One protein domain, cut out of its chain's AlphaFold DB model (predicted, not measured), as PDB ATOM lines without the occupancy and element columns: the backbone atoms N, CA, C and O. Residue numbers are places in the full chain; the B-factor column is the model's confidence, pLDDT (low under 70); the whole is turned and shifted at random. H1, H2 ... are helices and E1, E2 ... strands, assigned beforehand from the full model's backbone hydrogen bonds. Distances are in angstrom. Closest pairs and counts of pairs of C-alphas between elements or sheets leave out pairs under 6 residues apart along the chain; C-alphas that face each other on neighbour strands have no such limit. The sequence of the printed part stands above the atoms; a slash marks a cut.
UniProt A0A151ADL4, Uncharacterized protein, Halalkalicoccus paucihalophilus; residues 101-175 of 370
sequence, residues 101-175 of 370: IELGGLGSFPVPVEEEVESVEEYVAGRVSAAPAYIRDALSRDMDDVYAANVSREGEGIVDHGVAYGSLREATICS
ATOM      1  N   ILE A 101     -45.745 -23.926   4.179       90.00
ATOM      2  CA  ILE A 101     -46.396 -25.237   4.133       90.00
ATOM      3  C   ILE A 101     -47.830 -25.095   4.629       90.00
ATOM      4  O   ILE A 101     -48.071 -24.686   5.767       90.00
ATOM      5  N   GLU A 102     -48.774 -25.514   3.792       90.69
ATOM      6  CA  GLU A 102     -50.182 -25.627   4.151       90.69
ATOM      7  C   GLU A 102     -50.448 -26.947   4.882       90.69
ATOM      8  O   GLU A 102     -50.271 -28.034   4.332       90.69
ATOM      9  N   LEU A 103     -50.918 -26.861   6.127       86.00
ATOM     10  CA  LEU A 103     -51.310 -28.010   6.950       86.00
ATOM     11  C   LEU A 103     -52.837 -28.082   7.130       86.00
ATOM     12  O   LEU A 103     -53.346 -28.485   8.181       86.00
ATOM     13  N   GLY A 104     -53.589 -27.677   6.102       84.69
ATOM     14  CA  GLY A 104     -55.051 -27.737   6.072       84.69
ATOM     15  C   GLY A 104     -55.689 -26.978   7.238       84.69
ATOM     16  O   GLY A 104     -55.441 -25.793   7.433       84.69
ATOM     17  N   GLY A 105     -56.498 -27.662   8.053       77.81
ATOM     18  CA  GLY A 105     -57.189 -27.051   9.200       77.81
ATOM     19  C   GLY A 105     -56.271 -26.497  10.302       77.81
ATOM     20  O   GLY A 105     -56.748 -25.771  11.173       77.81
ATOM     21  N   LEU A 106     -54.972 -26.821  10.277       73.38
ATOM     22  CA  LEU A 106     -53.969 -26.240  11.179       73.38
ATOM     23  C   LEU A 106     -53.425 -24.896  10.675       73.38
ATOM     24  O   LEU A 106     -52.798 -24.174  11.450       73.38
ATOM     25  N   GLY A 107     -53.695 -24.556   9.413       79.50
ATOM     26  CA  GLY A 107     -53.266 -23.325   8.769       79.50
ATOM     27  C   GLY A 107     -51.925 -23.442   8.049       79.50
ATOM     28  O   GLY A 107     -51.460 -24.532   7.708       79.50
ATOM     29  N   SER A 108     -51.334 -22.275   7.835       84.94
ATOM     30  CA  SER A 108     -50.194 -22.029   6.963       84.94
ATOM     31  C   SER A 108     -48.947 -21.725   7.803       84.94
ATOM     32  O   SER A 108     -49.010 -20.921   8.742       84.94
ATOM     33  N   PHE A 109     -47.828 -22.406   7.533       83.62
ATOM     34  CA  PHE A 109     -46.620 -22.359   8.367       83.62
ATOM     35  C   PHE A 109     -45.368 -22.009   7.556       83.62
ATOM     36  O   PHE A 109     -44.991 -22.788   6.677       83.62
ATOM     37  N   PRO A 110     -44.676 -20.895   7.862       86.38
ATOM     38  CA  PRO A 110     -43.450 -20.538   7.162       86.38
ATOM     39  C   PRO A 110     -42.330 -21.516   7.522       86.38
ATOM     40  O   PRO A 110     -42.105 -21.839   8.696       86.38
ATOM     41  N   VAL A 111     -41.606 -21.975   6.509       88.56
ATOM     42  CA  VAL A 111     -40.409 -22.797   6.664       88.56
ATOM     43  C   VAL A 111     -39.221 -21.856   6.828       88.56
ATOM     44  O   VAL A 111     -39.060 -20.958   6.017       88.56
ATOM     45  N   PRO A 112     -38.340 -22.029   7.828       87.00
ATOM     46  CA  PRO A 112     -37.233 -21.102   8.066       87.00
ATOM     47  C   PRO A 112     -36.073 -21.342   7.079       87.00
ATOM     48  O   PRO A 112     -34.948 -21.668   7.470       87.00
ATOM     49  N   VAL A 113     -36.355 -21.252   5.785       90.62
ATOM     50  CA  VAL A 113     -35.440 -21.364   4.648       90.62
ATOM     51  C   VAL A 113     -35.729 -20.167   3.750       90.62
ATOM     52  O   VAL A 113     -36.887 -19.812   3.579       90.62
ATOM     53  N   GLU A 114     -34.680 -19.538   3.233       91.81
ATOM     54  CA  GLU A 114     -34.814 -18.440   2.275       91.81
ATOM     55  C   GLU A 114     -35.394 -18.970   0.959       91.81
ATOM     56  O   GLU A 114     -34.928 -19.986   0.443       91.81
ATOM     57  N   GLU A 115     -36.416 -18.291   0.457       90.81
ATOM     58  CA  GLU A 115     -36.941 -18.447  -0.897       90.81
ATOM     59  C   GLU A 115     -36.272 -17.397  -1.785       90.81
ATOM     60  O   GLU A 115     -36.255 -16.207  -1.454       90.81
ATOM     61  N   GLU A 116     -35.645 -17.851  -2.865       88.62
ATOM     62  CA  GLU A 116     -34.950 -16.974  -3.798       88.62
ATOM     63  C   GLU A 116     -35.954 -16.378  -4.785       88.62
ATOM     64  O   GLU A 116     -36.789 -17.095  -5.324       88.62
ATOM     65  N   VAL A 117     -35.856 -15.067  -5.005       88.81
ATOM     66  CA  VAL A 117     -36.611 -14.363  -6.045       88.81
ATOM     67  C   VAL A 117     -35.746 -14.362  -7.297       88.81
ATOM     68  O   VAL A 117     -34.671 -13.757  -7.299       88.81
ATOM     69  N   GLU A 118     -36.191 -15.053  -8.342       87.38
ATOM     70  CA  GLU A 118     -35.363 -15.367  -9.514       87.38
ATOM     71  C   GLU A 118     -35.476 -14.312 -10.626       87.38
ATOM     72  O   GLU A 118     -34.622 -14.240 -11.515       87.38
ATOM     73  N   SER A 119     -36.518 -13.472 -10.592       90.62
ATOM     74  CA  SER A 119     -36.818 -12.510 -11.661       90.62
ATOM     75  C   SER A 119     -37.307 -11.147 -11.158       90.62
ATOM     76  O   SER A 119     -37.790 -11.002 -10.034       90.62
ATOM     77  N   VAL A 120     -37.187 -10.122 -12.011       90.06
ATOM     78  CA  VAL A 120     -37.712  -8.776 -11.713       90.06
ATOM     79  C   VAL A 120     -39.238  -8.805 -11.679       90.06
ATOM     80  O   VAL A 120     -39.851  -8.125 -10.866       90.06
ATOM     81  N   GLU A 121     -39.852  -9.626 -12.523       91.06
ATOM     82  CA  GLU A 121     -41.294  -9.821 -12.595       91.06
ATOM     83  C   GLU A 121     -41.838 -10.395 -11.282       91.06
ATOM     84  O   GLU A 121     -42.818  -9.885 -10.744       91.06
ATOM     85  N   GLU A 122     -41.166 -11.404 -10.722       90.12
ATOM     86  CA  GLU A 122     -41.504 -11.970  -9.413       90.12
ATOM     87  C   GLU A 122     -41.313 -10.948  -8.284       90.12
ATOM     88  O   GLU A 122     -42.177 -10.808  -7.415       90.12
ATOM     89  N   TYR A 123     -40.224 -10.175  -8.332       90.44
ATOM     90  CA  TYR A 123     -39.994  -9.075  -7.397       90.44
ATOM     91  C   TYR A 123     -41.122  -8.039  -7.443       90.44
ATOM     92  O   TYR A 123     -41.648  -7.674  -6.395       90.44
ATOM     93  N   VAL A 124     -41.535  -7.591  -8.633       91.25
ATOM     94  CA  VAL A 124     -42.636  -6.631  -8.805       91.25
ATOM     95  C   VAL A 124     -43.960  -7.218  -8.317       91.25
ATOM     96  O   VAL A 124     -44.660  -6.566  -7.542       91.25
ATOM     97  N   ALA A 125     -44.283  -8.455  -8.698       88.50
ATOM     98  CA  ALA A 125     -45.521  -9.118  -8.289       88.50
ATOM     99  C   ALA A 125     -45.636  -9.236  -6.758       88.50
ATOM    100  O   ALA A 125     -46.720  -9.086  -6.196       88.50
ATOM    101  N   GLY A 126     -44.513  -9.428  -6.057       87.00
ATOM    102  CA  GLY A 126     -44.461  -9.437  -4.592       87.00
ATOM    103  C   GLY A 126     -44.653  -8.065  -3.924       87.00
ATOM    104  O   GLY A 126     -44.755  -7.991  -2.695       87.00
ATOM    105  N   ARG A 127     -44.679  -6.966  -4.690       87.12
ATOM    106  CA  ARG A 127     -44.728  -5.579  -4.185       87.12
ATOM    107  C   ARG A 127     -46.046  -4.872  -4.454       87.12
ATOM    108  O   ARG A 127     -46.309  -3.835  -3.842       87.12
ATOM    109  N   VAL A 128     -46.872  -5.426  -5.331       88.69
ATOM    110  CA  VAL A 128     -48.107  -4.799  -5.784       88.69
ATOM    111  C   VAL A 128     -49.324  -5.494  -5.179       88.69
ATOM    112  O   VAL A 128     -49.351  -6.699  -4.947       88.69
ATOM    113  N   SER A 129     -50.357  -4.705  -4.895       86.88
ATOM    114  CA  SER A 129     -51.677  -5.190  -4.499       86.88
ATOM    115  C   SER A 129     -52.737  -4.629  -5.437       86.88
ATOM    116  O   SER A 129     -52.576  -3.526  -5.965       86.88
ATOM    117  N   ALA A 130     -53.853  -5.344  -5.579       87.06
ATOM    118  CA  ALA A 130     -54.980  -4.882  -6.379       87.06
ATOM    119  C   ALA A 130     -55.455  -3.479  -5.958       87.06
ATOM    120  O   ALA A 130     -55.494  -3.134  -4.773       87.06
ATOM    121  N   ALA A 131     -55.854  -2.684  -6.948       90.38
ATOM    122  CA  ALA A 131     -56.396  -1.357  -6.722       90.38
ATOM    123  C   ALA A 131     -57.725  -1.428  -5.940       90.38
ATOM    124  O   ALA A 131     -58.604  -2.227  -6.288       90.38
ATOM    125  N   PRO A 132     -57.928  -0.582  -4.913       91.94
ATOM    126  CA  PRO A 132     -59.221  -0.450  -4.257       91.94
ATOM    127  C   PRO A 132     -60.340  -0.075  -5.231       91.94
ATOM    128  O   PRO A 132     -60.129   0.685  -6.179       91.94
ATOM    129  N   ALA A 133     -61.564  -0.526  -4.936       91.12
ATOM    130  CA  ALA A 133     -62.746  -0.274  -5.765       91.12
ATOM    131  C   ALA A 133     -62.974   1.217  -6.079       91.12
ATOM    132  O   ALA A 133     -63.479   1.550  -7.144       91.12
ATOM    133  N   TYR A 134     -62.563   2.123  -5.185       95.19
ATOM    134  CA  TYR A 134     -62.736   3.563  -5.364       95.19
ATOM    135  C   TYR A 134     -61.741   4.235  -6.325       95.19
ATOM    136  O   TYR A 134     -61.978   5.390  -6.659       95.19
ATOM    137  N   ILE A 135     -60.662   3.568  -6.763       92.75
ATOM    138  CA  ILE A 135     -59.746   4.094  -7.802       92.75
ATOM    139  C   ILE A 135     -59.651   3.212  -9.046       92.75
ATOM    140  O   ILE A 135     -59.183   3.683 -10.075       92.75
ATOM    141  N   ARG A 136     -60.066   1.943  -8.960       85.19
ATOM    142  CA  ARG A 136     -59.847   0.926  -9.997       85.19
ATOM    143  C   ARG A 136     -60.238   1.391 -11.403       85.19
ATOM    144  O   ARG A 136     -59.434   1.262 -12.314       85.19
ATOM    145  N   ASP A 137     -61.417   1.986 -11.556       84.94
ATOM    146  CA  ASP A 137     -61.944   2.370 -12.875       84.94
ATOM    147  C   ASP A 137     -61.307   3.655 -13.435       84.94
ATOM    148  O   ASP A 137     -61.483   3.979 -14.607       84.94
ATOM    149  N   ALA A 138     -60.571   4.399 -12.605       86.44
ATOM    150  CA  ALA A 138     -59.868   5.612 -13.012       86.44
ATOM    151  C   ALA A 138     -58.425   5.351 -13.472       86.44
ATOM    152  O   ALA A 138     -57.764   6.260 -13.979       86.44
ATOM    153  N   LEU A 139     -57.912   4.136 -13.272       86.12
ATOM    154  CA  LEU A 139     -56.555   3.785 -13.660       86.12
ATOM    155  C   LEU A 139     -56.490   3.498 -15.164       86.12
ATOM    156  O   LEU A 139     -57.209   2.655 -15.687       86.12
ATOM    157  N   SER A 140     -55.582   4.178 -15.864       86.31
ATOM    158  CA  SER A 140     -55.301   3.917 -17.283       86.31
ATOM    159  C   SER A 140     -54.312   2.766 -17.504       86.31
ATOM    160  O   SER A 140     -54.015   2.425 -18.646       86.31
ATOM    161  N   ARG A 141     -53.719   2.253 -16.423       88.38
ATOM    162  CA  ARG A 141     -52.710   1.190 -16.385       88.38
ATOM    163  C   ARG A 141     -52.936   0.365 -15.127       88.38
ATOM    164  O   ARG A 141     -53.311   0.932 -14.101       88.38
ATOM    165  N   ASP A 142     -52.650  -0.926 -15.194       87.69
ATOM    166  CA  ASP A 142     -52.722  -1.781 -14.014       87.69
ATOM    167  C   ASP A 142     -51.649  -1.391 -12.986       87.69
ATOM    168  O   ASP A 142     -50.621  -0.789 -13.315       87.69
ATOM    169  N   MET A 143     -51.884  -1.711 -11.711       89.12
ATOM    170  CA  MET A 143     -50.949  -1.362 -10.634       89.12
ATOM    171  C   MET A 143     -49.566  -1.996 -10.845       89.12
ATOM    172  O   MET A 143     -48.558  -1.362 -10.531       89.12
ATOM    173  N   ASP A 144     -49.525  -3.202 -11.421       90.31
ATOM    174  CA  ASP A 144     -48.287  -3.902 -11.776       90.31
ATOM    175  C   ASP A 144     -47.479  -3.103 -12.797       90.31
ATOM    176  O   ASP A 144     -46.297  -2.843 -12.590       90.31
ATOM    177  N   ASP A 145     -48.137  -2.604 -13.844       91.06
ATOM    178  CA  ASP A 145     -47.515  -1.771 -14.873       91.06
ATOM    179  C   ASP A 145     -46.992  -0.443 -14.311       91.06
ATOM    180  O   ASP A 145     -45.943   0.059 -14.737       91.06
ATOM    181  N   VAL A 146     -47.737   0.168 -13.384       90.88
ATOM    182  CA  VAL A 146     -47.337   1.419 -12.725       90.88
ATOM    183  C   VAL A 146     -46.088   1.201 -11.872       90.88
ATOM    184  O   VAL A 146     -45.158   2.008 -11.956       90.88
ATOM    185  N   TYR A 147     -46.038   0.118 -11.094       92.38
ATOM    186  CA  TYR A 147     -44.870  -0.213 -10.277       92.38
ATOM    187  C   TYR A 147     -43.677  -0.606 -11.156       92.38
ATOM    188  O   TYR A 147     -42.608  -0.010 -11.038       92.38
ATOM    189  N   ALA A 148     -43.869  -1.540 -12.095       93.62
ATOM    190  CA  ALA A 148     -42.831  -2.043 -12.996       93.62
ATOM    191  C   ALA A 148     -42.169  -0.934 -13.823       93.62
ATOM    192  O   ALA A 148     -40.970  -0.982 -14.066       93.62
ATOM    193  N   ALA A 149     -42.917   0.104 -14.216       94.12
ATOM    194  CA  ALA A 149     -42.361   1.240 -14.957       94.12
ATOM    195  C   ALA A 149     -41.286   2.028 -14.188       94.12
ATOM    196  O   ALA A 149     -40.552   2.800 -14.801       94.12
ATOM    197  N   ASN A 150     -41.204   1.851 -12.868       92.88
ATOM    198  CA  ASN A 150     -40.214   2.483 -11.998       92.88
ATOM    199  C   ASN A 150     -39.163   1.487 -11.484       92.88
ATOM    200  O   ASN A 150     -38.389   1.827 -10.588       92.88
ATOM    201  N   VAL A 151     -39.130   0.276 -12.050       94.00
ATOM    202  CA  VAL A 151     -38.147  -0.759 -11.741       94.00
ATOM    203  C   VAL A 151     -37.334  -1.065 -12.993       94.00
ATOM    204  O   VAL A 151     -37.881  -1.430 -14.031       94.00
ATOM    205  N   SER A 152     -36.013  -0.935 -12.909       91.88
ATOM    206  CA  SER A 152     -35.121  -1.215 -14.036       91.88
ATOM    207  C   SER A 152     -33.921  -2.047 -13.622       91.88
ATOM    208  O   SER A 152     -33.409  -1.929 -12.512       91.88
ATOM    209  N   ARG A 153     -33.434  -2.879 -14.545       91.25
ATOM    210  CA  ARG A 153     -32.192  -3.629 -14.361       91.25
ATOM    211  C   ARG A 153     -31.001  -2.797 -14.824       91.25
ATOM    212  O   ARG A 153     -31.014  -2.280 -15.939       91.25
ATOM    213  N   GLU A 154     -29.959  -2.723 -14.002       88.88
ATOM    214  CA  GLU A 154     -28.706  -2.033 -14.320       88.88
ATOM    215  C   GLU A 154     -27.522  -2.985 -14.099       88.88
ATOM    216  O   GLU A 154     -27.010  -3.141 -12.991       88.88
ATOM    217  N   GLY A 155     -27.096  -3.668 -15.167       87.38
ATOM    218  CA  GLY A 155     -26.098  -4.739 -15.073       87.38
ATOM    219  C   GLY A 155     -26.609  -5.908 -14.223       87.38
ATOM    220  O   GLY A 155     -27.671  -6.462 -14.502       87.38
ATOM    221  N   GLU A 156     -25.859  -6.262 -13.179       85.06
ATOM    222  CA  GLU A 156     -26.266  -7.262 -12.176       85.06
ATOM    223  C   GLU A 156     -27.220  -6.687 -11.110       85.06
ATOM    224  O   GLU A 156     -27.866  -7.440 -10.379       85.06
ATOM    225  N   GLY A 157     -27.323  -5.357 -11.032       91.75
ATOM    226  CA  GLY A 157     -28.135  -4.638 -10.059       91.75
ATOM    227  C   GLY A 157     -29.555  -4.334 -10.534       91.75
ATOM    228  O   GLY A 157     -29.950  -4.595 -11.676       91.75
ATOM    229  N   ILE A 158     -30.324  -3.740  -9.629       93.62
ATOM    230  CA  ILE A 158     -31.701  -3.298  -9.849       93.62
ATOM    231  C   ILE A 158     -31.885  -1.902  -9.260       93.62
ATOM    232  O   ILE A 158     -31.342  -1.586  -8.202       93.62
ATOM    233  N   VAL A 159     -32.654  -1.070  -9.948       93.81
ATOM    234  CA  VAL A 159     -33.100   0.230  -9.460       93.81
ATOM    235  C   VAL A 159     -34.602   0.144  -9.220       93.81
ATOM    236  O   VAL A 159     -35.347  -0.066 -10.170       93.81
ATOM    237  N   ASP A 160     -35.034   0.295  -7.968       92.44
ATOM    238  CA  ASP A 160     -36.449   0.350  -7.563       92.44
ATOM    239  C   ASP A 160     -36.774   1.784  -7.126       92.44
ATOM    240  O   ASP A 160     -36.248   2.270  -6.124       92.44
ATOM    241  N   HIS A 161     -37.589   2.498  -7.909       91.00
ATOM    242  CA  HIS A 161     -38.028   3.870  -7.619       91.00
ATOM    243  C   HIS A 161     -36.871   4.843  -7.294       91.00
ATOM    244  O   HIS A 161     -36.962   5.686  -6.399       91.00
ATOM    245  N   GLY A 162     -35.765   4.730  -8.039       90.44
ATOM    246  CA  GLY A 162     -34.571   5.576  -7.893       90.44
ATOM    247  C   GLY A 162     -33.571   5.109  -6.830       90.44
ATOM    248  O   GLY A 162     -32.567   5.786  -6.606       90.44
ATOM    249  N   VAL A 163     -33.813   3.965  -6.185       91.25
ATOM    250  CA  VAL A 163     -32.892   3.348  -5.223       91.25
ATOM    251  C   VAL A 163     -32.162   2.197  -5.899       91.25
ATOM    252  O   VAL A 163     -32.794   1.244  -6.346       91.25
ATOM    253  N   ALA A 164     -30.836   2.287  -5.967       93.00
ATOM    254  CA  ALA A 164     -29.994   1.251  -6.552       93.00
ATOM    255  C   ALA A 164     -29.635   0.171  -5.522       93.00
ATOM    256  O   ALA A 164     -29.197   0.481  -4.413       93.00
ATOM    257  N   TYR A 165     -29.756  -1.088  -5.935       92.38
ATOM    258  CA  TYR A 165     -29.307  -2.273  -5.211       92.38
ATOM    259  C   TYR A 165     -28.329  -3.047  -6.097       92.38
ATOM    260  O   TYR A 165     -28.521  -3.157  -7.310       92.38
ATOM    261  N   GLY A 166     -27.286  -3.616  -5.497       92.50
ATOM    262  CA  GLY A 166     -26.237  -4.347  -6.204       92.50
ATOM    263  C   GLY A 166     -26.677  -5.707  -6.745       92.50
ATOM    264  O   GLY A 166     -25.961  -6.295  -7.550       92.50
ATOM    265  N   SER A 167     -27.837  -6.216  -6.321       91.88
ATOM    266  CA  SER A 167     -28.444  -7.442  -6.849       91.88
ATOM    267  C   SER A 167     -29.948  -7.499  -6.575       91.88
ATOM    268  O   SER A 167     -30.457  -6.821  -5.679       91.88
ATOM    269  N   LEU A 168     -30.652  -8.383  -7.288       90.81
ATOM    270  CA  LEU A 168     -32.062  -8.693  -7.024       90.81
ATOM    271  C   LEU A 168     -32.277  -9.206  -5.591       90.81
ATOM    272  O   LEU A 168     -33.178  -8.756  -4.887       90.81
ATOM    273  N   ARG A 169     -31.388 -10.087  -5.118       89.81
ATOM    274  CA  ARG A 169     -31.417 -10.602  -3.744       89.81
ATOM    275  C   ARG A 169     -31.291  -9.484  -2.707       89.81
ATOM    276  O   ARG A 169     -32.001  -9.496  -1.702       89.81
ATOM    277  N   GLU A 170     -30.406  -8.515  -2.943       90.00
ATOM    278  CA  GLU A 170     -30.265  -7.351  -2.063       90.00
ATOM    279  C   GLU A 170     -31.547  -6.512  -2.036       90.00
ATOM    280  O   GLU A 170     -32.006  -6.180  -0.946       90.00
ATOM    281  N   ALA A 171     -32.169  -6.241  -3.187       90.38
ATOM    282  CA  ALA A 171     -33.440  -5.512  -3.255       90.38
ATOM    283  C   ALA A 171     -34.585  -6.228  -2.527       90.38
ATOM    284  O   ALA A 171     -35.434  -5.583  -1.912       90.38
ATOM    285  N   THR A 172     -34.593  -7.561  -2.544       88.94
ATOM    286  CA  THR A 172     -35.566  -8.380  -1.815       88.94
ATOM    287  C   THR A 172     -35.348  -8.306  -0.300       88.94
ATOM    288  O   THR A 172     -36.265  -7.949   0.447       88.94
ATOM    289  N   ILE A 173     -34.124  -8.569   0.174       86.44
ATOM    290  CA  ILE A 173     -33.782  -8.542   1.610       86.44
ATOM    291  C   ILE A 173     -33.936  -7.128   2.179       86.44
ATOM    292  O   ILE A 173     -34.476  -6.935   3.269       86.44
ATOM    293  N   CYS A 174     -33.505  -6.128   1.414       86.00
ATOM    294  CA  CYS A 174     -33.570  -4.719   1.769       86.00
ATOM    295  C   CYS A 174     -34.839  -4.044   1.233       86.00
ATOM    296  O   CYS A 174     -34.869  -2.825   1.118       86.00
ATOM    297  N   SER A 175     -35.916  -4.787   0.959       79.56
ATOM    298  CA  SER A 175     -37.167  -4.257   0.375       79.56
ATOM    299  C   SER A 175     -37.832  -3.136   1.187       79.56
ATOM    300  O   SER A 175     -38.659  -2.373   0.678       79.56
TER     301      SER A 175
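What this domain is: This is residues 101 to 175 of the 370 residues of an uncharacterized protein of Halalkalicoccus paucihalophilus (UniProt A0A151ADL4). A small three-stranded sheet, E2 E3 E4, has the short helix H3 over it, and the helical hairpin of H1 and H2 continues this loosely built body away from the sheet. Two loops reach out from it: the first part of the chain printed here folds back on itself near E1, where residues 103 to 108 stick out, and the long link from H1 to H2 has a free tip at residues 132 to 138. The printed part has 75 residues, with three named helices and four named strands in the order E1 H1 H2 E2 E3 E4 H3; the sheet's order is E2 E3 E4, antiparallel. The class is mixed, helices and strands, though under half of the residues, 32 of 75, are in named elements. The whole is loose, with a radius of gyration of the C-alphas of 15.7 A, and flat, spanning 41 by 37 by 16 A.

How they stand to each other: E1, residues 108 to 110, pairs with no named strand, but residues 101 to 102 pair antiparallel with its residues 108 to 109. H1, residues 120 to 125, is apart from E1. H2, residues 143 to 148, forms a helical hairpin with H1; they touch at a shallow tilt of 23 degrees, opposite ways, and their closest C-alphas, of Val 124 and Ala 148, are 6.2 A apart. E2, residues 151 to 154, and E3, residues 157 to 160, form a hairpin, antiparallel at 157 degrees, with N 152 and O 159 within hydrogen-bond range at 2.9 A. E3 and E4, residues 163 to 165, form another at 154 degrees, with N 165 and O 158 at 2.8 A. E2, E3 and E4 make a meander, each strand the antiparallel neighbour of the one before. H3, residues 168 to 173, is on the sheet at a height of 8.5 A; it lies over E4, only just, with 4 of its C-alphas falling on E4 and 2 on E3, and runs slantwise to the strands, at 53 degrees to E4 on the local plane. H1 only grazes the sheet, with residues 120 to 124, and H2 is not on it. H1 and H3 only just touch, with 3 pairs of C-alphas within 8 A, the closest those of Tyr 123 and Thr 172 at 7.2 A. In H1, H2 and H3 every O i to N i+4 pair is within hydrogen-bond range.

Where its parts are: E1 begins at C-alpha 108, at (-50.194, -22.029, 6.963), and is 6.9 A long. H1 and H2 are each 8.5 A long, and C-alpha 120 is at (-37.712, -8.776, -11.713). E2 measures 9.9 A, E3 10.0 A and E4 6.7 A. H3, 8.8 A long, ends at C-alpha 173, at (-33.782, -8.542, 1.610).

The domain as a whole: The two C-alphas farthest apart, of Gly 105 and Gly 155, are 45.3 A from each other. The printed part has no cut. The link from H1 to H2, residues 126 to 142, is long. The mean pLDDT of the printed part is 89.0, and no printed residue is under 70.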